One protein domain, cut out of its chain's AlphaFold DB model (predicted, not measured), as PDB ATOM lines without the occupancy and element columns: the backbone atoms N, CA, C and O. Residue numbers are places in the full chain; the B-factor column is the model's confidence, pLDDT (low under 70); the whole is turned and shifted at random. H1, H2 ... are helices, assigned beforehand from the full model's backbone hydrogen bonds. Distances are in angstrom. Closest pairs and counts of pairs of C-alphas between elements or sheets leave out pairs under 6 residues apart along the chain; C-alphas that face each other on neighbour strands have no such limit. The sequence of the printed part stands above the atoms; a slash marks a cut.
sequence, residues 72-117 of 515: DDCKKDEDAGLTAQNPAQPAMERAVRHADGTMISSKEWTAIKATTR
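Overview. This is residues 72 to 117 of the 515 residues of an uncharacterized protein of Serpula lacrymans var. lacrymans (strain S7.9) (UniProt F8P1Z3). There is little regular structure here: H2 lies at one end, the short H1 sits in the middle, and a winding stretch without a named element, residues 72 to 91, makes the other end. Between the helices the chain loops out at residues 99 to 101 and folds back. The printed part has 46 residues, 15 of them in H1 and then H2; the class is all helix, with no named strand. It is only just compact, close to loose, with a radius of gyration of the C-alphas of 11.3 A and spans of 30 by 24 by 14 A.

Along the chain. Find C-alpha 106 at (-41.651, 43.826, 5.615); from there H2, residues 106 to 116, runs 14.8 A to C-alpha 116 at (-54.540, 50.682, 3.298). H1, residues 92 to 95, starts at C-alpha 92 (-50.343, 42.276, 12.136).

Arrangement. H2 and H1 are close but not clearly touching; their closest C-alphas, of Trp 109 and Glu 93, are 6.1 A apart. In H2 every O i to N i+4 pair is within hydrogen-bond range; H1 is too short for such a pair.

Size, cuts and confidence. The farthest C-alphas, of Ala 84 and Thr 115, are 30.8 A apart. The printed part has no cut, and the link H1 to H2 is short. Only residue 117 is under pLDDT 70.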
ATOM      1  N   ASP A  72     -57.584  32.088  17.726       92.94
ATOM      2  CA  ASP A  72     -57.004  30.942  18.426       92.94
ATOM      3  C   ASP A  72     -55.884  30.247  17.641       92.94
ATOM      4  O   ASP A  72     -55.113  29.501  18.239       92.94
ATOM      5  N   ASP A  73     -55.714  30.517  16.344       93.00
ATOM      6  CA  ASP A  73     -54.520  30.094  15.603       93.00
ATOM      7  C   ASP A  73     -53.300  30.932  15.994       93.00
ATOM      8  O   ASP A  73     -52.229  30.377  16.239       93.00
ATOM      9  N   CYS A  74     -53.476  32.242  16.200       92.75
ATOM     10  CA  CYS A  74     -52.423  33.126  16.716       92.75
ATOM     11  C   CYS A  74     -51.871  32.672  18.078       92.75
ATOM     12  O   CYS A  74     -50.734  32.992  18.406       92.75
ATOM     13  N   LYS A  75     -52.663  31.937  18.877       93.56
ATOM     14  CA  LYS A  75     -52.246  31.359  20.170       93.56
ATOM     15  C   LYS A  75     -51.416  30.074  20.034       93.56
ATOM     16  O   LYS A  75     -50.765  29.686  20.999       93.56
ATOM     17  N   LYS A  76     -51.476  29.402  18.879       94.38
ATOM     18  CA  LYS A  76     -50.757  28.150  18.569       94.38
ATOM     19  C   LYS A  76     -49.462  28.412  17.789       94.38
ATOM     20  O   LYS A  76     -48.567  27.576  17.800       94.38
ATOM     21  N   ASP A  77     -49.390  29.549  17.101       93.88
ATOM     22  CA  ASP A  77     -48.292  29.942  16.223       93.88
ATOM     23  C   ASP A  77     -47.301  30.875  16.946       93.88
ATOM     24  O   ASP A  77     -47.623  32.016  17.279       93.88
ATOM     25  N   GLU A  78     -46.076  30.396  17.193       93.62
ATOM     26  CA  GLU A  78     -45.037  31.176  17.890       93.62
ATOM     27  C   GLU A  78     -44.575  32.407  17.085       93.62
ATOM     28  O   GLU A  78     -44.196  33.436  17.656       93.62
ATOM     29  N   ASP A  79     -44.648  32.342  15.751       93.88
ATOM     30  CA  ASP A  79     -44.252  33.435  14.870       93.88
ATOM     31  C   ASP A  79     -45.276  34.577  14.846       93.88
ATOM     32  O   ASP A  79     -44.876  35.715  14.608       93.88
ATOM     33  N   ALA A  80     -46.552  34.355  15.184       91.62
ATOM     34  CA  ALA A  80     -47.596  35.388  15.283       91.62
ATOM     35  C   ALA A  80     -47.219  36.570  16.206       91.62
ATOM     36  O   ALA A  80     -47.759  37.676  16.082       91.62
ATOM     37  N   GLY A  81     -46.252  36.362  17.107       91.06
ATOM     38  CA  GLY A  81     -45.637  37.422  17.899       91.06
ATOM     39  C   GLY A  81     -46.524  37.943  19.028       91.06
ATOM     40  O   GLY A  81     -46.346  39.086  19.455       91.06
ATOM     41  N   LEU A  82     -47.469  37.126  19.511       92.19
ATOM     42  CA  LEU A  82     -48.171  37.401  20.761       92.19
ATOM     43  C   LEU A  82     -47.155  37.538  21.900       92.19
ATOM     44  O   LEU A  82     -46.240  36.732  22.052       92.19
ATOM     45  N   THR A  83     -47.330  38.567  22.724       90.88
ATOM     46  CA  THR A  83     -46.498  38.786  23.911       90.88
ATOM     47  C   THR A  83     -47.356  38.656  25.159       90.88
ATOM     48  O   THR A  83     -48.532  39.011  25.142       90.88
ATOM     49  N   ALA A  84     -46.767  38.240  26.282       91.56
ATOM     50  CA  ALA A  84     -47.477  38.191  27.565       91.56
ATOM     51  C   ALA A  84     -48.009  39.570  28.032       91.56
ATOM     52  O   ALA A  84     -48.859  39.634  28.914       91.56
ATOM     53  N   GLN A  85     -47.521  40.668  27.441       90.50
ATOM     54  CA  GLN A  85     -47.993  42.037  27.680       90.50
ATOM     55  C   GLN A  85     -49.162  42.448  26.770       90.50
ATOM     56  O   GLN A  85     -49.856  43.411  27.082       90.50
ATOM     57  N   ASN A  86     -49.383  41.748  25.653       88.62
ATOM     58  CA  ASN A  86     -50.501  41.984  24.740       88.62
ATOM     59  C   ASN A  86     -50.961  40.662  24.082       88.62
ATOM     60  O   ASN A  86     -50.722  40.440  22.892       88.62
ATOM     61  N   PRO A  87     -51.603  39.755  24.846       89.56
ATOM     62  CA  PRO A  87     -52.090  38.472  24.335       89.56
ATOM     63  C   PRO A  87     -53.356  38.602  23.468       89.56
ATOM     64  O   PRO A  87     -53.815  37.606  22.918       89.56
ATOM     65  N   ALA A  88     -53.924  39.809  23.359       88.56
ATOM     66  CA  ALA A  88     -55.146  40.110  22.611       88.56
ATOM     67  C   ALA A  88     -54.883  40.712  21.213       88.56
ATOM     68  O   ALA A  88     -55.827  40.931  20.457       88.56
ATOM     69  N   GLN A  89     -53.627  41.005  20.851       86.62
ATOM     70  CA  GLN A  89     -53.282  41.627  19.567       86.62
ATOM     71  C   GLN A  89     -51.994  41.010  18.987       86.62
ATOM     72  O   GLN A  89     -50.898  41.380  19.418       86.62
ATOM     73  N   PRO A  90     -52.083  40.090  18.006       91.12
ATOM     74  CA  PRO A  90     -50.909  39.607  17.284       91.12
ATOM     75  C   PRO A  90     -50.266  40.735  16.472       91.12
ATOM     76  O   PRO A  90     -50.915  41.712  16.079       91.12
ATOM     77  N   ALA A  91     -48.975  40.593  16.175       90.56
ATOM     78  CA  ALA A  91     -48.284  41.547  15.324       90.56
ATOM     79  C   ALA A  91     -48.819  41.416  13.889       90.56
ATOM     80  O   ALA A  91     -48.471  40.476  13.184       90.56
ATOM     81  N   MET A  92     -49.649  42.363  13.436       91.88
ATOM     82  CA  MET A  92     -50.343  42.276  12.136       91.88
ATOM     83  C   MET A  92     -49.394  42.087  10.930       91.88
ATOM     84  O   MET A  92     -49.766  41.464   9.942       91.88
ATOM     85  N   GLU A  93     -48.140  42.544  11.047       93.81
ATOM     86  CA  GLU A  93     -47.041  42.295  10.092       93.81
ATOM     87  C   GLU A  93     -46.714  40.807   9.882       93.81
ATOM     88  O   GLU A  93     -46.205  40.438   8.831       93.81
ATOM     89  N   ARG A  94     -46.994  39.970  10.886       93.31
ATOM     90  CA  ARG A  94     -46.727  38.527  10.914       93.31
ATOM     91  C   ARG A  94     -47.992  37.671  10.824       93.31
ATOM     92  O   ARG A  94     -47.899  36.496  10.476       93.31
ATOM     93  N   ALA A  95     -49.148  38.243  11.166       93.88
ATOM     94  CA  ALA A  95     -50.445  37.580  11.049       93.88
ATOM     95  C   ALA A  95     -50.958  37.558   9.600       93.88
ATOM     96  O   ALA A  95     -51.554  36.574   9.173       93.88
ATOM     97  N   VAL A  96     -50.685  38.610   8.818       94.12
ATOM     98  CA  VAL A  96     -50.938  38.596   7.370       94.12
ATOM     99  C   VAL A  96     -49.865  37.746   6.687       94.12
ATOM    100  O   VAL A  96     -48.673  38.030   6.798       94.12
ATOM    101  N   ARG A  97     -50.293  36.698   5.981       96.06
ATOM    102  CA  ARG A  97     -49.438  35.678   5.350       96.06
ATOM    103  C   ARG A  97     -49.892  35.397   3.917       96.06
ATOM    104  O   ARG A  97     -50.999  35.772   3.524       96.06
ATOM    105  N   HIS A  98     -49.026  34.780   3.122       96.69
ATOM    106  CA  HIS A  98     -49.349  34.329   1.770       96.69
ATOM    107  C   HIS A  98     -50.257  33.087   1.789       96.69
ATOM    108  O   HIS A  98     -50.433  32.435   2.815       96.69
ATOM    109  N   ALA A  99     -50.837  32.751   0.631       95.44
ATOM    110  CA  ALA A  99     -51.786  31.643   0.470       95.44
ATOM    111  C   ALA A  99     -51.190  30.240   0.731       95.44
ATOM    112  O   ALA A  99     -51.940  29.279   0.863       95.44
ATOM    113  N   ASP A 100     -49.863  30.132   0.814       96.25
ATOM    114  CA  ASP A 100     -49.100  28.931   1.174       96.25
ATOM    115  C   ASP A 100     -48.684  28.899   2.661       96.25
ATOM    116  O   ASP A 100     -47.933  28.018   3.069       96.25
ATOM    117  N   GLY A 101     -49.147  29.862   3.468       95.38
ATOM    118  CA  GLY A 101     -48.779  30.012   4.877       95.38
ATOM    119  C   GLY A 101     -47.493  30.808   5.127       95.38
ATOM    120  O   GLY A 101     -47.206  31.134   6.277       95.38
ATOM    121  N   THR A 102     -46.724  31.176   4.095       97.06
ATOM    122  CA  THR A 102     -45.448  31.883   4.299       97.06
ATOM    123  C   THR A 102     -45.645  33.326   4.781       97.06
ATOM    124  O   THR A 102     -46.575  34.030   4.375       97.06
ATOM    125  N   MET A 103     -44.763  33.794   5.672       95.88
ATOM    126  CA  MET A 103     -44.783  35.180   6.155       95.88
ATOM    127  C   MET A 103     -44.476  36.174   5.032       95.88
ATOM    128  O   MET A 103     -43.487  36.020   4.313       95.88
ATOM    129  N   ILE A 104     -45.281  37.237   4.937       96.31
ATOM    130  CA  ILE A 104     -45.006  38.358   4.032       96.31
ATOM    131  C   ILE A 104     -43.704  39.064   4.428       96.31
ATOM    132  O   ILE A 104     -43.374  39.194   5.609       96.31
ATOM    133  N   SER A 105     -42.969  39.600   3.454       97.50
ATOM    134  CA  SER A 105     -41.814  40.441   3.772       97.50
ATOM    135  C   SER A 105     -42.248  41.807   4.321       97.50
ATOM    136  O   SER A 105     -43.259  42.380   3.902       97.50
ATOM    137  N   SER A 106     -41.419  42.440   5.160       94.62
ATOM    138  CA  SER A 106     -41.651  43.826   5.615       94.62
ATOM    139  C   SER A 106     -41.769  44.842   4.463       94.62
ATOM    140  O   SER A 106     -42.322  45.929   4.649       94.62
ATOM    141  N   LYS A 107     -41.289  44.504   3.254       95.69
ATOM    142  CA  LYS A 107     -41.493  45.296   2.031       95.69
ATOM    143  C   LYS A 107     -42.936  45.185   1.531       95.69
ATOM    144  O   LYS A 107     -43.550  46.212   1.248       95.69
ATOM    145  N   GLU A 108     -43.483  43.975   1.457       96.88
ATOM    146  CA  GLU A 108     -44.880  43.725   1.073       96.88
ATOM    147  C   GLU A 108     -45.841  44.276   2.116       96.88
ATOM    148  O   GLU A 108     -46.755  45.016   1.768       96.88
ATOM    149  N   TRP A 109     -45.570  44.062   3.403       95.06
ATOM    150  CA  TRP A 109     -46.323  44.700   4.478       95.06
ATOM    151  C   TRP A 109     -46.269  46.233   4.413       95.06
ATOM    152  O   TRP A 109     -47.257  46.911   4.691       95.06
ATOM    153  N   THR A 110     -45.141  46.821   4.005       90.44
ATOM    154  CA  THR A 110     -45.054  48.272   3.775       90.44
ATOM    155  C   THR A 110     -45.866  48.713   2.555       90.44
ATOM    156  O   THR A 110     -46.477  49.780   2.608       90.44
ATOM    157  N   ALA A 111     -45.965  47.893   1.503       89.88
ATOM    158  CA  ALA A 111     -46.860  48.139   0.372       89.88
ATOM    159  C   ALA A 111     -48.347  48.006   0.762       89.88
ATOM    160  O   ALA A 111     -49.137  48.883   0.426       89.88
ATOM    161  N   ILE A 112     -48.717  46.994   1.554       89.19
ATOM    162  CA  ILE A 112     -50.066  46.809   2.118       89.19
ATOM    163  C   ILE A 112     -50.431  47.986   3.032       89.19
ATOM    164  O   ILE A 112     -51.515  48.554   2.919       89.19
ATOM    165  N   LYS A 113     -49.508  48.452   3.883       85.81
ATOM    166  CA  LYS A 113     -49.685  49.693   4.660       85.81
ATOM    167  C   LYS A 113     -49.779  50.937   3.770       85.81
ATOM    168  O   LYS A 113     -50.420  51.903   4.167       85.81
ATOM    169  N   ALA A 114     -49.164  50.956   2.587       77.50
ATOM    170  CA  ALA A 114     -49.274  52.074   1.649       77.50
ATOM    171  C   ALA A 114     -50.623  52.098   0.906       77.50
ATOM    172  O   ALA A 114     -51.147  53.183   0.668       77.50
ATOM    173  N   THR A 115     -51.216  50.940   0.593       79.56
ATOM    174  CA  THR A 115     -52.551  50.853  -0.028       79.56
ATOM    175  C   THR A 115     -53.692  51.040   0.975       79.56
ATOM    176  O   THR A 115     -54.695  51.659   0.629       79.56
ATOM    177  N   THR A 116     -53.534  50.566   2.217       78.62
ATOM    178  CA  THR A 116     -54.540  50.682   3.298       78.62
ATOM    179  C   THR A 116     -54.472  51.992   4.093       78.62
ATOM    180  O   THR A 116     -55.431  52.341   4.786       78.62
ATOM    181  N   ARG A 117     -53.373  52.758   4.001       69.69
ATOM    182  CA  ARG A 117     -53.294  54.118   4.561       69.69
ATOM    183  C   ARG A 117     -54.457  54.958   4.034       69.69
ATOM    184  O   ARG A 117     -54.630  55.071   2.822       69.69
TER     185      ARG A 117